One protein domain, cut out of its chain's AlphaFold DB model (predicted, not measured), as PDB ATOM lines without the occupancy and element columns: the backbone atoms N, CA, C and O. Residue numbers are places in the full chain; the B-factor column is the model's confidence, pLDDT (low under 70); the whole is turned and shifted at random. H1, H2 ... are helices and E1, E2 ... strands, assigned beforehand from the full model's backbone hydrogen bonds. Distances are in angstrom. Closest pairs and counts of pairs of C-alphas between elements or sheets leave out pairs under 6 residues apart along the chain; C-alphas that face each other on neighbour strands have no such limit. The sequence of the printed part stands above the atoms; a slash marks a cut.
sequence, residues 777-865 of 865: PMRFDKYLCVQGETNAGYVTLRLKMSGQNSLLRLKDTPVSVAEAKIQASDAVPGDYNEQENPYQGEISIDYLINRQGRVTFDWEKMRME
ATOM      1  N   PRO A 777     -45.267  40.341 -36.242       94.75
ATOM      2  CA  PRO A 777     -45.529  39.384 -37.313       94.75
ATOM      3  C   PRO A 777     -46.303  38.150 -36.835       94.75
ATOM      4  O   PRO A 777     -45.935  37.518 -35.845       94.75
ATOM      5  N   MET A 778     -47.331  37.774 -37.593       95.12
ATOM      6  CA  MET A 778     -48.079  36.529 -37.439       95.12
ATOM      7  C   MET A 778     -47.994  35.668 -38.695       95.12
ATOM      8  O   MET A 778     -47.600  36.129 -39.774       95.12
ATOM      9  N   ARG A 779     -48.399  34.410 -38.545       94.00
ATOM     10  CA  ARG A 779     -48.626  33.458 -39.636       94.00
ATOM     11  C   ARG A 779     -49.550  32.337 -39.198       94.00
ATOM     12  O   ARG A 779     -49.588  31.991 -38.021       94.00
ATOM     13  N   PHE A 780     -50.232  31.745 -40.163       92.12
ATOM     14  CA  PHE A 780     -50.991  30.519 -39.975       92.12
ATOM     15  C   PHE A 780     -50.390  29.413 -40.851       92.12
ATOM     16  O   PHE A 780     -50.716  29.315 -42.031       92.12
ATOM     17  N   ASP A 781     -49.512  28.589 -40.279       82.62
ATOM     18  CA  ASP A 781     -48.938  27.407 -40.941       82.62
ATOM     19  C   ASP A 781     -49.062  26.217 -39.988       82.62
ATOM     20  O   ASP A 781     -48.320  26.116 -39.011       82.62
ATOM     21  N   LYS A 782     -50.090  25.382 -40.208       83.75
ATOM     22  CA  LYS A 782     -50.632  24.364 -39.277       83.75
ATOM     23  C   LYS A 782     -51.209  24.929 -37.968       83.75
ATOM     24  O   LYS A 782     -52.289  24.510 -37.554       83.75
ATOM     25  N   TYR A 783     -50.532  25.897 -37.361       89.62
ATOM     26  CA  TYR A 783     -50.932  26.617 -36.158       89.62
ATOM     27  C   TYR A 783     -50.880  28.128 -36.396       89.62
ATOM     28  O   TYR A 783     -50.118  28.612 -37.237       89.62
ATOM     29  N   LEU A 784     -51.672  28.877 -35.627       94.62
ATOM     30  CA  LEU A 784     -51.527  30.327 -35.548       94.62
ATOM     31  C   LEU A 784     -50.309  30.653 -34.676       94.62
ATOM     32  O   LEU A 784     -50.305  30.359 -33.480       94.62
ATOM     33  N   CYS A 785     -49.292  31.264 -35.272       94.75
ATOM     34  CA  CYS A 785     -48.046  31.618 -34.605       94.75
ATOM     35  C   CYS A 785     -47.781  33.122 -34.689       94.75
ATOM     36  O   CYS A 785     -48.143  33.787 -35.664       94.75
ATOM     37  N   VAL A 786     -47.084  33.627 -33.678       95.38
ATOM     38  CA  VAL A 786     -46.610  35.001 -33.557       95.38
ATOM     39  C   VAL A 786     -45.109  35.001 -33.281       95.38
ATOM     40  O   VAL A 786     -44.578  34.085 -32.651       95.38
ATOM     41  N   GLN A 787     -44.413  36.019 -33.764       94.31
ATOM     42  CA  GLN A 787     -42.997  36.209 -33.472       94.31
ATOM     43  C   GLN A 787     -42.818  36.895 -32.111       94.31
ATOM     44  O   GLN A 787     -43.346  37.975 -31.888       94.31
ATOM     45  N   GLY A 788     -42.047  36.306 -31.206       93.38
ATOM     46  CA  GLY A 788     -41.585  36.971 -29.991       93.38
ATOM     47  C   GLY A 788     -40.216  37.604 -30.169       93.38
ATOM     48  O   GLY A 788     -39.388  37.135 -30.951       93.38
ATOM     49  N   GLU A 789     -39.968  38.665 -29.414       92.56
ATOM     50  CA  GLU A 789     -38.715  39.403 -29.411       92.56
ATOM     51  C   GLU A 789     -37.972  39.216 -28.076       92.56
ATOM     52  O   GLU A 789     -38.489  39.574 -27.023       92.56
ATOM     53  N   THR A 790     -36.748  38.683 -28.111       90.00
ATOM     54  CA  THR A 790     -35.873  38.517 -26.931       90.00
ATOM     55  C   THR A 790     -34.786  39.594 -26.905       90.00
ATOM     56  O   THR A 790     -34.643  40.357 -27.857       90.00
ATOM     57  N   ASN A 791     -33.947  39.656 -25.869       81.81
ATOM     58  CA  ASN A 791     -32.813  40.595 -25.869       81.81
ATOM     59  C   ASN A 791     -31.801  40.324 -27.001       81.81
ATOM     60  O   ASN A 791     -31.215  41.265 -27.530       81.81
ATOM     61  N   ALA A 792     -31.615  39.056 -27.380       81.25
ATOM     62  CA  ALA A 792     -30.585  38.628 -28.330       81.25
ATOM     63  C   ALA A 792     -31.127  38.279 -29.728       81.25
ATOM     64  O   ALA A 792     -30.352  38.105 -30.665       81.25
ATOM     65  N   GLY A 793     -32.446  38.168 -29.899       89.12
ATOM     66  CA  GLY A 793     -33.020  37.726 -31.165       89.12
ATOM     67  C   GLY A 793     -34.534  37.588 -31.126       89.12
ATOM     68  O   GLY A 793     -35.239  38.429 -30.556       89.12
ATOM     69  N   TYR A 794     -35.023  36.536 -31.769       91.38
ATOM     70  CA  TYR A 794     -36.442  36.276 -31.958       91.38
ATOM     71  C   TYR A 794     -36.776  34.822 -31.660       91.38
ATOM     72  O   TYR A 794     -35.918  33.948 -31.753       91.38
ATOM     73  N   VAL A 795     -38.038  34.585 -31.320       90.81
ATOM     74  CA  VAL A 795     -38.587  33.249 -31.095       90.81
ATOM     75  C   VAL A 795     -39.922  33.086 -31.813       90.81
ATOM     76  O   VAL A 795     -40.658  34.056 -31.989       90.81
ATOM     77  N   THR A 796     -40.263  31.866 -32.210       91.88
ATOM     78  CA  THR A 796     -41.581  31.536 -32.770       91.88
ATOM     79  C   THR A 796     -42.484  31.017 -31.661       91.88
ATOM     80  O   THR A 796     -42.139  30.051 -30.984       91.88
ATOM     81  N   LEU A 797     -43.650  31.635 -31.475       93.31
ATOM     82  CA  LEU A 797     -44.570  31.314 -30.385       93.31
ATOM     83  C   LEU A 797     -45.934  30.948 -30.956       93.31
ATOM     84  O   LEU A 797     -46.538  31.718 -31.702       93.31
ATOM     85  N   ARG A 798     -46.438  29.771 -30.599       93.88
ATOM     86  CA  ARG A 798     -47.787  29.346 -30.969       93.88
ATOM     87  C   ARG A 798     -48.809  30.054 -30.082       93.88
ATOM     88  O   ARG A 798     -48.667  30.100 -28.861       93.88
ATOM     89  N   LEU A 799     -49.865  30.580 -30.687       95.38
ATOM     90  CA  LEU A 799     -50.992  31.142 -29.956       95.38
ATOM     91  C   LEU A 799     -51.996  30.047 -29.596       95.38
ATOM     92  O   LEU A 799     -52.318  29.178 -30.409       95.38
ATOM     93  N   LYS A 800     -52.530  30.135 -28.378       94.06
ATOM     94  CA  LYS A 800     -53.685  29.364 -27.903       94.06
ATOM     95  C   LYS A 800     -54.712  30.298 -27.284       94.06
ATOM     96  O   LYS A 800     -54.353  31.321 -26.706       94.06
ATOM     97  N   MET A 801     -55.996  29.956 -27.361       92.25
ATOM     98  CA  MET A 801     -57.035  30.813 -26.775       92.25
ATOM     99  C   MET A 801     -56.888  30.973 -25.259       92.25
ATOM    100  O   MET A 801     -57.059  32.074 -24.745       92.25
ATOM    101  N   SER A 802     -56.548  29.896 -24.549       91.25
ATOM    102  CA  SER A 802     -56.454  29.847 -23.084       91.25
ATOM    103  C   SER A 802     -55.379  28.851 -22.627       91.25
ATOM    104  O   SER A 802     -54.860  28.079 -23.436       91.25
ATOM    105  N   GLY A 803     -55.037  28.874 -21.338       90.38
ATOM    106  CA  GLY A 803     -54.072  27.963 -20.715       90.38
ATOM    107  C   GLY A 803     -52.783  28.651 -20.264       90.38
ATOM    108  O   GLY A 803     -52.587  29.843 -20.478       90.38
ATOM    109  N   GLN A 804     -51.900  27.891 -19.620       90.88
ATOM    110  CA  GLN A 804     -50.634  28.406 -19.095       90.88
ATOM    111  C   GLN A 804     -49.636  28.691 -20.224       90.88
ATOM    112  O   GLN A 804     -49.517  27.881 -21.143       90.88
ATOM    113  N   ASN A 805     -48.918  29.814 -20.168       94.31
ATOM    114  CA  ASN A 805     -47.843  30.075 -21.127       94.31
ATOM    115  C   ASN A 805     -46.670  29.127 -20.874       94.31
ATOM    116  O   ASN A 805     -46.394  28.751 -19.731       94.31
ATOM    117  N   SER A 806     -45.935  28.803 -21.925       92.88
ATOM    118  CA  SER A 806     -44.758  27.947 -21.827       92.88
ATOM    119  C   SER A 806     -43.683  28.380 -22.807       92.88
ATOM    120  O   SER A 806     -43.974  28.816 -23.918       92.88
ATOM    121  N   LEU A 807     -42.430  28.271 -22.378       91.06
ATOM    122  CA  LEU A 807     -41.253  28.616 -23.167       91.06
ATOM    123  C   LEU A 807     -40.250  27.478 -23.062       91.06
ATOM    124  O   LEU A 807     -39.989  26.968 -21.973       91.06
ATOM    125  N   LEU A 808     -39.653  27.112 -24.188       86.50
ATOM    126  CA  LEU A 808     -38.623  26.082 -24.247       86.50
ATOM    127  C   LEU A 808     -37.378  26.481 -23.443       86.50
ATOM    128  O   LEU A 808     -36.773  25.669 -22.749       86.50
ATOM    129  N   ARG A 809     -37.002  27.764 -23.509       83.69
ATOM    130  CA  ARG A 809     -35.820  28.321 -22.846       83.69
ATOM    131  C   ARG A 809     -36.209  29.549 -22.032       83.69
ATOM    132  O   ARG A 809     -36.245  30.664 -22.540       83.69
ATOM    133  N   LEU A 810     -36.445  29.365 -20.733       83.00
ATOM    134  CA  LEU A 810     -36.773  30.478 -19.826       83.00
ATOM    135  C   LEU A 810     -35.658  31.539 -19.742       83.00
ATOM    136  O   LEU A 810     -35.943  32.702 -19.463       83.00
ATOM    137  N   LYS A 811     -34.403  31.169 -20.032       81.44
ATOM    138  CA  LYS A 811     -33.264  32.104 -20.100       81.44
ATOM    139  C   LYS A 811     -33.386  33.156 -21.208       81.44
ATOM    140  O   LYS A 811     -32.699  34.168 -21.143       81.44
ATOM    141  N   ASP A 812     -34.256  32.932 -22.193       78.31
ATOM    142  CA  ASP A 812     -34.472  33.858 -23.307       78.31
ATOM    143  C   ASP A 812     -35.459  34.989 -22.935       78.31
ATOM    144  O   ASP A 812     -35.778  35.843 -23.764       78.31
ATOM    145  N   THR A 813     -35.942  35.015 -21.684       83.56
ATOM    146  CA  THR A 813     -36.822  36.065 -21.153       83.56
ATOM    147  C   THR A 813     -36.056  37.351 -20.778       83.56
ATOM    148  O   THR A 813     -34.868  37.296 -20.452       83.56
ATOM    149  N   PRO A 814     -36.709  38.532 -20.797       91.88
ATOM    150  CA  PRO A 814     -38.101  38.756 -21.184       91.88
ATOM    151  C   PRO A 814     -38.332  38.556 -22.687       91.88
ATOM    152  O   PRO A 814     -37.536  39.006 -23.510       91.88
ATOM    153  N   VAL A 815     -39.450  37.914 -23.031       93.62
ATOM    154  CA  VAL A 815     -39.926  37.798 -24.416       93.62
ATOM    155  C   VAL A 815     -41.030  38.826 -24.625       93.62
ATOM    156  O   VAL A 815     -42.044  38.801 -23.929       93.62
ATOM    157  N   SER A 816     -40.828  39.748 -25.558       92.56
ATOM    158  CA  SER A 816     -41.813  40.771 -25.909       92.56
ATOM    159  C   SER A 816     -42.687  40.280 -27.058       92.56
ATOM    160  O   SER A 816     -42.177  39.787 -28.064       92.56
ATOM    161  N   VAL A 817     -44.000  40.407 -26.907       92.00
ATOM    162  CA  VAL A 817     -44.994  40.106 -27.939       92.00
ATOM    163  C   VAL A 817     -45.988  41.257 -27.943       92.00
ATOM    164  O   VAL A 817     -46.716  41.438 -26.968       92.00
ATOM    165  N   ALA A 818     -45.994  42.042 -29.021       85.50
ATOM    166  CA  ALA A 818     -46.601  43.372 -29.031       85.50
ATOM    167  C   ALA A 818     -46.099  44.205 -27.832       85.50
ATOM    168  O   ALA A 818     -44.887  44.313 -27.633       85.50
ATOM    169  N   GLU A 819     -46.990  44.769 -27.019       85.06
ATOM    170  CA  GLU A 819     -46.611  45.545 -25.831       85.06
ATOM    171  C   GLU A 819     -46.430  44.671 -24.575       85.06
ATOM    172  O   GLU A 819     -45.901  45.130 -23.557       85.06
ATOM    173  N   ALA A 820     -46.817  43.391 -24.625       90.31
ATOM    174  CA  ALA A 820     -46.667  42.473 -23.502       90.31
ATOM    175  C   ALA A 820     -45.220  41.985 -23.353       90.31
ATOM    176  O   ALA A 820     -44.631  41.430 -24.279       90.31
ATOM    177  N   LYS A 821     -44.670  42.103 -22.137       92.56
ATOM    178  CA  LYS A 821     -43.397  41.482 -21.742       92.56
ATOM    179  C   LYS A 821     -43.658  40.253 -20.885       92.56
ATOM    180  O   LYS A 821     -44.221  40.365 -19.798       92.56
ATOM    181  N   ILE A 822     -43.228  39.100 -21.373       92.56
ATOM    182  CA  ILE A 822     -43.391  37.802 -20.721       92.56
ATOM    183  C   ILE A 822     -42.104  37.492 -19.969       92.56
ATOM    184  O   ILE A 822     -41.044  37.327 -20.578       92.56
ATOM    185  N   GLN A 823     -42.194  37.457 -18.645       93.56
ATOM    186  CA  GLN A 823     -41.087  37.124 -17.753       93.56
ATOM    187  C   GLN A 823     -40.981  35.609 -17.566       93.56
ATOM    188  O   GLN A 823     -41.933  34.872 -17.819       93.56
ATOM    189  N   ALA A 824     -39.850  35.137 -17.035       91.31
ATOM    190  CA  ALA A 824     -39.694  33.727 -16.662       91.31
ATOM    191  C   ALA A 824     -40.787  33.249 -15.687       91.31
ATOM    192  O   ALA A 824     -41.215  32.107 -15.770       91.31
ATOM    193  N   SER A 825     -41.280  34.122 -14.802       92.56
ATOM    194  CA  SER A 825     -42.369  33.811 -13.864       92.56
ATOM    195  C   SER A 825     -43.748  33.679 -14.519       92.56
ATOM    196  O   SER A 825     -44.664  33.160 -13.892       92.56
ATOM    197  N   ASP A 826     -43.917  34.172 -15.750       92.44
ATOM    198  CA  ASP A 826     -45.189  34.134 -16.478       92.44
ATOM    199  C   ASP A 826     -45.355  32.850 -17.315       92.44
ATOM    200  O   ASP A 826     -46.401  32.672 -17.948       92.44
ATOM    201  N   ALA A 827     -44.341  31.976 -17.356       92.38
ATOM    202  CA  ALA A 827     -44.305  30.782 -18.196       92.38
ATOM    203  C   ALA A 827     -43.681  29.575 -17.478       92.38
ATOM    204  O   ALA A 827     -42.829  29.719 -16.605       92.38
ATOM    205  N   VAL A 828     -44.079  28.368 -17.878       92.31
ATOM    206  CA  VAL A 828     -43.414  27.118 -17.464       92.31
ATOM    207  C   VAL A 828     -42.456  26.618 -18.546       92.31
ATOM    208  O   VAL A 828     -42.625  26.978 -19.715       92.31
ATOM    209  N   PRO A 829     -41.458  25.786 -18.200       88.88
ATOM    210  CA  PRO A 829     -40.674  25.075 -19.201       88.88
ATOM    211  C   PRO A 829     -41.593  24.271 -20.122       88.88
ATOM    212  O   PRO A 829     -42.444  23.515 -19.654       88.88
ATOM    213  N   GLY A 830     -41.452  24.474 -21.427       81.69
ATOM    214  CA  GLY A 830     -42.159  23.682 -22.423       81.69
ATOM    215  C   GLY A 830     -41.452  22.357 -22.685       81.69
ATOM    216  O   GLY A 830     -40.242  22.349 -22.891       81.69
ATOM    217  N   ASP A 831     -42.207  21.261 -22.710       71.50
ATOM    218  CA  ASP A 831     -41.738  19.954 -23.178       71.50
ATOM    219  C   ASP A 831     -42.095  19.813 -24.662       71.50
ATOM    220  O   ASP A 831     -43.149  19.291 -25.036       71.50
ATOM    221  N   TYR A 832     -41.267  20.422 -25.509       70.31
ATOM    222  CA  TYR A 832     -41.422  20.370 -26.957       70.31
ATOM    223  C   TYR A 832     -40.268  19.578 -27.541       70.31
ATOM    224  O   TYR A 832     -39.104  19.903 -27.311       70.31
ATOM    225  N   ASN A 833     -40.583  18.579 -28.359       63.22
ATOM    226  CA  ASN A 833     -39.578  17.983 -29.218       63.22
ATOM    227  C   ASN A 833     -39.190  19.016 -30.295       63.22
ATOM    228  O   ASN A 833     -39.983  19.269 -31.207       63.22
ATOM    229  N   GLU A 834     -38.001  19.631 -30.170       56.78
ATOM    230  CA  GLU A 834     -37.450  20.607 -31.137       56.78
ATOM    231  C   GLU A 834     -37.412  20.024 -32.566       56.78
ATOM    232  O   GLU A 834     -37.511  20.778 -33.528       56.78
ATOM    233  N   GLN A 835     -37.339  18.694 -32.724       53.81
ATOM    234  CA  GLN A 835     -37.339  18.033 -34.036       53.81
ATOM    235  C   GLN A 835     -38.735  17.917 -34.673       53.81
ATOM    236  O   GLN A 835     -38.839  17.736 -35.882       53.81
ATOM    237  N   GLU A 836     -39.815  18.015 -33.888       58.44
ATOM    238  CA  GLU A 836     -41.194  17.838 -34.378       58.44
ATOM    239  C   GLU A 836     -41.997  19.145 -34.439       58.44
ATOM    240  O   GLU A 836     -43.032  19.201 -35.114       58.44
ATOM    241  N   ASN A 837     -41.561  20.199 -33.735       65.50
ATOM    242  CA  ASN A 837     -42.302  21.453 -33.618       65.50
ATOM    243  C   ASN A 837     -41.430  22.679 -33.940       65.50
ATOM    244  O   ASN A 837     -40.466  22.940 -33.226       65.50
ATOM    245  N   PRO A 838     -41.820  23.519 -34.919       71.06
ATOM    246  CA  PRO A 838     -41.047  24.700 -35.322       71.06
ATOM    247  C   PRO A 838     -41.208  25.908 -34.374       71.06
ATOM    248  O   PRO A 838     -40.813  27.025 -34.708       71.06
ATOM    249  N   TYR A 839     -41.854  25.739 -33.212       85.12
ATOM    250  CA  TYR A 839     -42.116  26.809 -32.245       85.12
ATOM    251  C   TYR A 839     -41.416  26.545 -30.910       85.12
ATOM    252  O   TYR A 839     -41.310  25.417 -30.445       85.12
ATOM    253  N   GLN A 840     -40.964  27.624 -30.272       88.38
ATOM    254  CA  GLN A 840     -40.154  27.622 -29.048       88.38
ATOM    255  C   GLN A 840     -40.985  27.956 -27.798       88.38
ATOM    256  O   GLN A 840     -40.441  28.166 -26.712       88.38
ATOM    257  N   GLY A 841     -42.308  28.035 -27.938       90.81
ATOM    258  CA  GLY A 841     -43.219  28.311 -26.836       90.81
ATOM    259  C   GLY A 841     -44.675  28.442 -27.262       90.81
ATOM    260  O   GLY A 841     -44.995  28.524 -28.449       90.81
ATOM    261  N   GLU A 842     -45.551  28.500 -26.266       93.56
ATOM    262  CA  GLU A 842     -46.979  28.761 -26.419       93.56
ATOM    263  C   GLU A 842     -47.413  29.932 -25.541       93.56
ATOM    264  O   GLU A 842     -47.079  29.993 -24.354       93.56
ATOM    265  N   ILE A 843     -48.220  30.830 -26.104       95.25
ATOM    266  CA  ILE A 843     -48.783  31.978 -25.388       95.25
ATOM    267  C   ILE A 843     -50.298  31.969 -25.483       95.25
ATOM    268  O   ILE A 843     -50.886  31.783 -26.552       95.25
ATOM    269  N   SER A 844     -50.933  32.216 -24.342       94.94
ATOM    270  CA  SER A 844     -52.371  32.390 -24.248       94.94
ATOM    271  C   SER A 844     -52.816  33.788 -24.684       94.94
ATOM    272  O   SER A 844     -52.326  34.804 -24.193       94.94
ATOM    273  N   ILE A 845     -53.826  33.842 -25.551       95.56
ATOM    274  CA  ILE A 845     -54.502  35.085 -25.935       95.56
ATOM    275  C   ILE A 845     -55.191  35.722 -24.718       95.56
ATOM    276  O   ILE A 845     -55.139  36.939 -24.575       95.56
ATOM    277  N   ASP A 846     -55.752  34.937 -23.789       93.94
ATOM    278  CA  ASP A 846     -56.271  35.474 -22.519       93.94
ATOM    279  C   ASP A 846     -55.226  36.208 -21.709       93.94
ATOM    280  O   ASP A 846     -55.496  37.284 -21.179       93.94
ATOM    281  N   TYR A 847     -54.038  35.616 -21.604       94.19
ATOM    282  CA  TYR A 847     -52.934  36.246 -20.904       94.19
ATOM    283  C   TYR A 847     -52.610  37.607 -21.535       94.19
ATOM    284  O   TYR A 847     -52.481  38.602 -20.820       94.19
ATOM    285  N   LEU A 848     -52.560  37.672 -22.869       94.75
ATOM    286  CA  LEU A 848     -52.307  38.913 -23.601       94.75
ATOM    287  C   LEU A 848     -53.426  39.950 -23.405       94.75
ATOM    288  O   LEU A 848     -53.112  41.105 -23.123       94.75
ATOM    289  N   ILE A 849     -54.704  39.554 -23.475       94.31
ATOM    290  CA  ILE A 849     -55.855  40.441 -23.207       94.31
ATOM    291  C   ILE A 849     -55.799  40.966 -21.770       94.31
ATOM    292  O   ILE A 849     -56.010  42.152 -21.537       94.31
ATOM    293  N   ASN A 850     -55.479  40.114 -20.795       92.44
ATOM    294  CA  ASN A 850     -55.417  40.510 -19.390       92.44
ATOM    295  C   ASN A 850     -54.253  41.467 -19.101       92.44
ATOM    296  O   ASN A 850     -54.374  42.321 -18.226       92.44
ATOM    297  N   ARG A 851     -53.137  41.341 -19.829       91.81
ATOM    298  CA  ARG A 851     -51.969  42.225 -19.691       91.81
ATOM    299  C   ARG A 851     -52.122  43.555 -20.431       91.81
ATOM    300  O   ARG A 851     -51.641  44.560 -19.923       91.81
ATOM    301  N   GLN A 852     -52.754  43.558 -21.604       91.31
ATOM    302  CA  GLN A 852     -52.802  44.716 -22.515       91.31
ATOM    303  C   GLN A 852     -54.194  45.371 -22.601       91.31
ATOM    304  O   GLN A 852     -54.371  46.401 -23.243       91.31
ATOM    305  N   GLY A 853     -55.218  44.770 -21.992       92.38
ATOM    306  CA  GLY A 853     -56.624  45.184 -22.079       92.38
ATOM    307  C   GLY A 853     -57.324  44.757 -23.375       92.38
ATOM    308  O   GLY A 853     -58.540  44.542 -23.385       92.38
ATOM    309  N   ARG A 854     -56.570  44.595 -24.467       93.00
ATOM    310  CA  ARG A 854     -57.051  44.119 -25.767       93.00
ATOM    311  C   ARG A 854     -55.942  43.440 -26.566       93.00
ATOM    312  O   ARG A 854     -54.771  43.667 -26.292       93.00
ATOM    313  N   VAL A 855     -56.330  42.657 -27.568       94.56
ATOM    314  CA  VAL A 855     -55.441  42.111 -28.603       94.56
ATOM    315  C   VAL A 855     -56.122  42.269 -29.953       94.56
ATOM    316  O   VAL A 855     -57.283  41.881 -30.107       94.56
ATOM    317  N   THR A 856     -55.413  42.833 -30.922       94.56
ATOM    318  CA  THR A 856     -55.903  43.080 -32.278       94.56
ATOM    319  C   THR A 856     -55.139  42.234 -33.284       94.56
ATOM    320  O   THR A 856     -53.915  42.246 -33.324       94.56
ATOM    321  N   PHE A 857     -55.876  41.517 -34.122       95.31
ATOM    322  CA  PHE A 857     -55.377  40.699 -35.216       95.31
ATOM    323  C   PHE A 857     -55.718  41.389 -36.534       95.31
ATOM    324  O   PHE A 857     -56.892  41.541 -36.871       95.31
ATOM    325  N   ASP A 858     -54.698  41.797 -37.273       94.75
ATOM    326  CA  ASP A 858     -54.806  42.252 -38.656       94.75
ATOM    327  C   ASP A 858     -54.532  41.058 -39.568       94.75
ATOM    328  O   ASP A 858     -53.394  40.589 -39.679       94.75
ATOM    329  N   TRP A 859     -55.587  40.524 -40.176       93.75
ATOM    330  CA  TRP A 859     -55.506  39.326 -41.005       93.75
ATOM    331  C   TRP A 859     -55.051  39.630 -42.431       93.75
ATOM    332  O   TRP A 859     -54.620  38.709 -43.117       93.75
ATOM    333  N   GLU A 860     -55.122  40.882 -42.887       89.25
ATOM    334  CA  GLU A 860     -54.627  41.277 -44.212       89.25
ATOM    335  C   GLU A 860     -53.104  41.413 -44.219       89.25
ATOM    336  O   GLU A 860     -52.443  40.985 -45.164       89.25
ATOM    337  N   LYS A 861     -52.535  41.976 -43.148       90.62
ATOM    338  CA  LYS A 861     -51.079  42.120 -42.985       90.62
ATOM    339  C   LYS A 861     -50.444  40.978 -42.199       90.62
ATOM    340  O   LYS A 861     -49.215  40.904 -42.127       90.62
ATOM    341  N   MET A 862     -51.268  40.127 -41.585       94.12
ATOM    342  CA  MET A 862     -50.867  39.105 -40.618       94.12
ATOM    343  C   MET A 862     -49.970  39.699 -39.531       94.12
ATOM    344  O   MET A 862     -48.800  39.334 -39.379       94.12
ATOM    345  N   ARG A 863     -50.541  40.655 -38.788       94.69
ATOM    346  CA  ARG A 863     -49.905  41.390 -37.683       94.69
ATOM    347  C   ARG A 863     -50.769  41.365 -36.422       94.69
ATOM    348  O   ARG A 863     -51.993  41.361 -36.516       94.69
ATOM    349  N   MET A 864     -50.123  41.347 -35.258       94.38
ATOM    350  CA  MET A 864     -50.772  41.418 -33.945       94.38
ATOM    351  C   MET A 864     -50.354  42.683 -33.195       94.38
ATOM    352  O   MET A 864     -49.152  42.940 -33.067       94.38
ATOM    353  N   GLU A 865     -51.329  43.422 -32.674       90.50
ATOM    354  CA  GLU A 865     -51.142  44.600 -31.811       90.50
ATOM    355  C   GLU A 865     -51.781  44.407 -30.434       90.50
ATOM    356  O   GLU A 865     -52.934  43.910 -30.361       90.50
TER     357      GLU A 865
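AT A GLANCE: This is residues 777 to 865 of the 865 residues of the protein "Putative aspartyl protease" of Alloprevotella rava (UniProt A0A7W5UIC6). A strongly twisted sheet of six strands makes a wall, and the small hairpin E5 E6 packs over part of it, beside E2 and E3. The one helix, H1, sits next to E6 and grazes the sheet, and from it E9 and the last residues make an arm at one end of the domain, while the link at residues 830 to 840 loops out at the other. The printed part has 89 residues, with one named helix and nine named strands in the order E1 E2 E3 E4 E5 E6 E7 E8 H1 E9, and its class is mostly strand. Across the large sheet the order is E1, E2, E3, E8, E4, E7, mixed in direction, while E5 and E6 are antiparallel. The whole is compact, with a radius of gyration of the C-alphas of 12.1 A, and spans 31 by 26 by 26 A.

IN THESE COORDINATES: Find C-alpha 777 at (-45.529, 39.384, -37.313); from there E1 runs through residues 777 to 781, 13.0 A long. E2, residues 783 to 789, is 18.9 A long, and E3, residues 794 to 800, is 19.0 A. Next come four strands of three residues each: E4 at residues 805 to 807, E5 at 815 to 817, E6 at 820 to 822 and E7 at 827 to 829. Look for C-alpha 841 at (-43.219, 28.311, -26.836), where E8 begins; it holds residues 841 to 844 and is 10.3 A long. H1 follows at once, residues 845 to 852, 10.4 A long. E9, residues 854 to 858, is 13.2 A long and ends at C-alpha 858 at (-54.806, 42.252, -38.656).

HOW THE PARTS SIT: Begin at the edge strand E1. E1, E2 and E3 form a meander, each strand the antiparallel neighbour of the one before, and E1 and E2 as well as E2 and E3 are hairpins. Look at N 783 and O 781, 2.8 A apart, for E1 beside E2, and at N 786 and O 797, 2.8 A, for E2 beside E3. E3 and E8 are parallel, with N 798 and O 841 at 2.9 A. E8 and E4 are antiparallel, with N 842 and O 806 at 2.8 A. E4 and the other edge strand, E7, are parallel, with N 807 and O 828 at 3.0 A. From edge to edge the strands' lines turn by 129 degrees. E5 and E6 form a hairpin, with N 822 and O 815 at 2.8 A. The closest C-alphas of E2 and E5 are those of Glu 789 and Ser 816, 4.9 A apart; E3 and E5 are near each other, with 7 pairs of C-alphas within 10 A. H1 is on the large sheet but only grazes it, with its residues 845 to 850. Its closest C-alphas to E6 are those of Arg 851 and Ala 820, 6.5 A apart, and to E9 those of Ile 849 and Val 855, 5.7 A apart. In H1 every O i to N i+4 pair is within hydrogen-bond range. E9 pairs with no named strand, but its residues 857 to 858 pair antiparallel with residues 863 to 864. E9 is apart from E1 and E2, for instance.

THE WHOLE: The two C-alphas farthest apart are those of Gln 835 and Gly 853, 35.4 A. The printed part has no cut and ends at Glu 865, the chain's last residue; its C-alpha is 9.4 A from that of Pro 777. The one long link joins E7 to E8 over 11 residues. Within it, residues 833 to 837 have a pLDDT under 70; the mean of the printed part is 88.6.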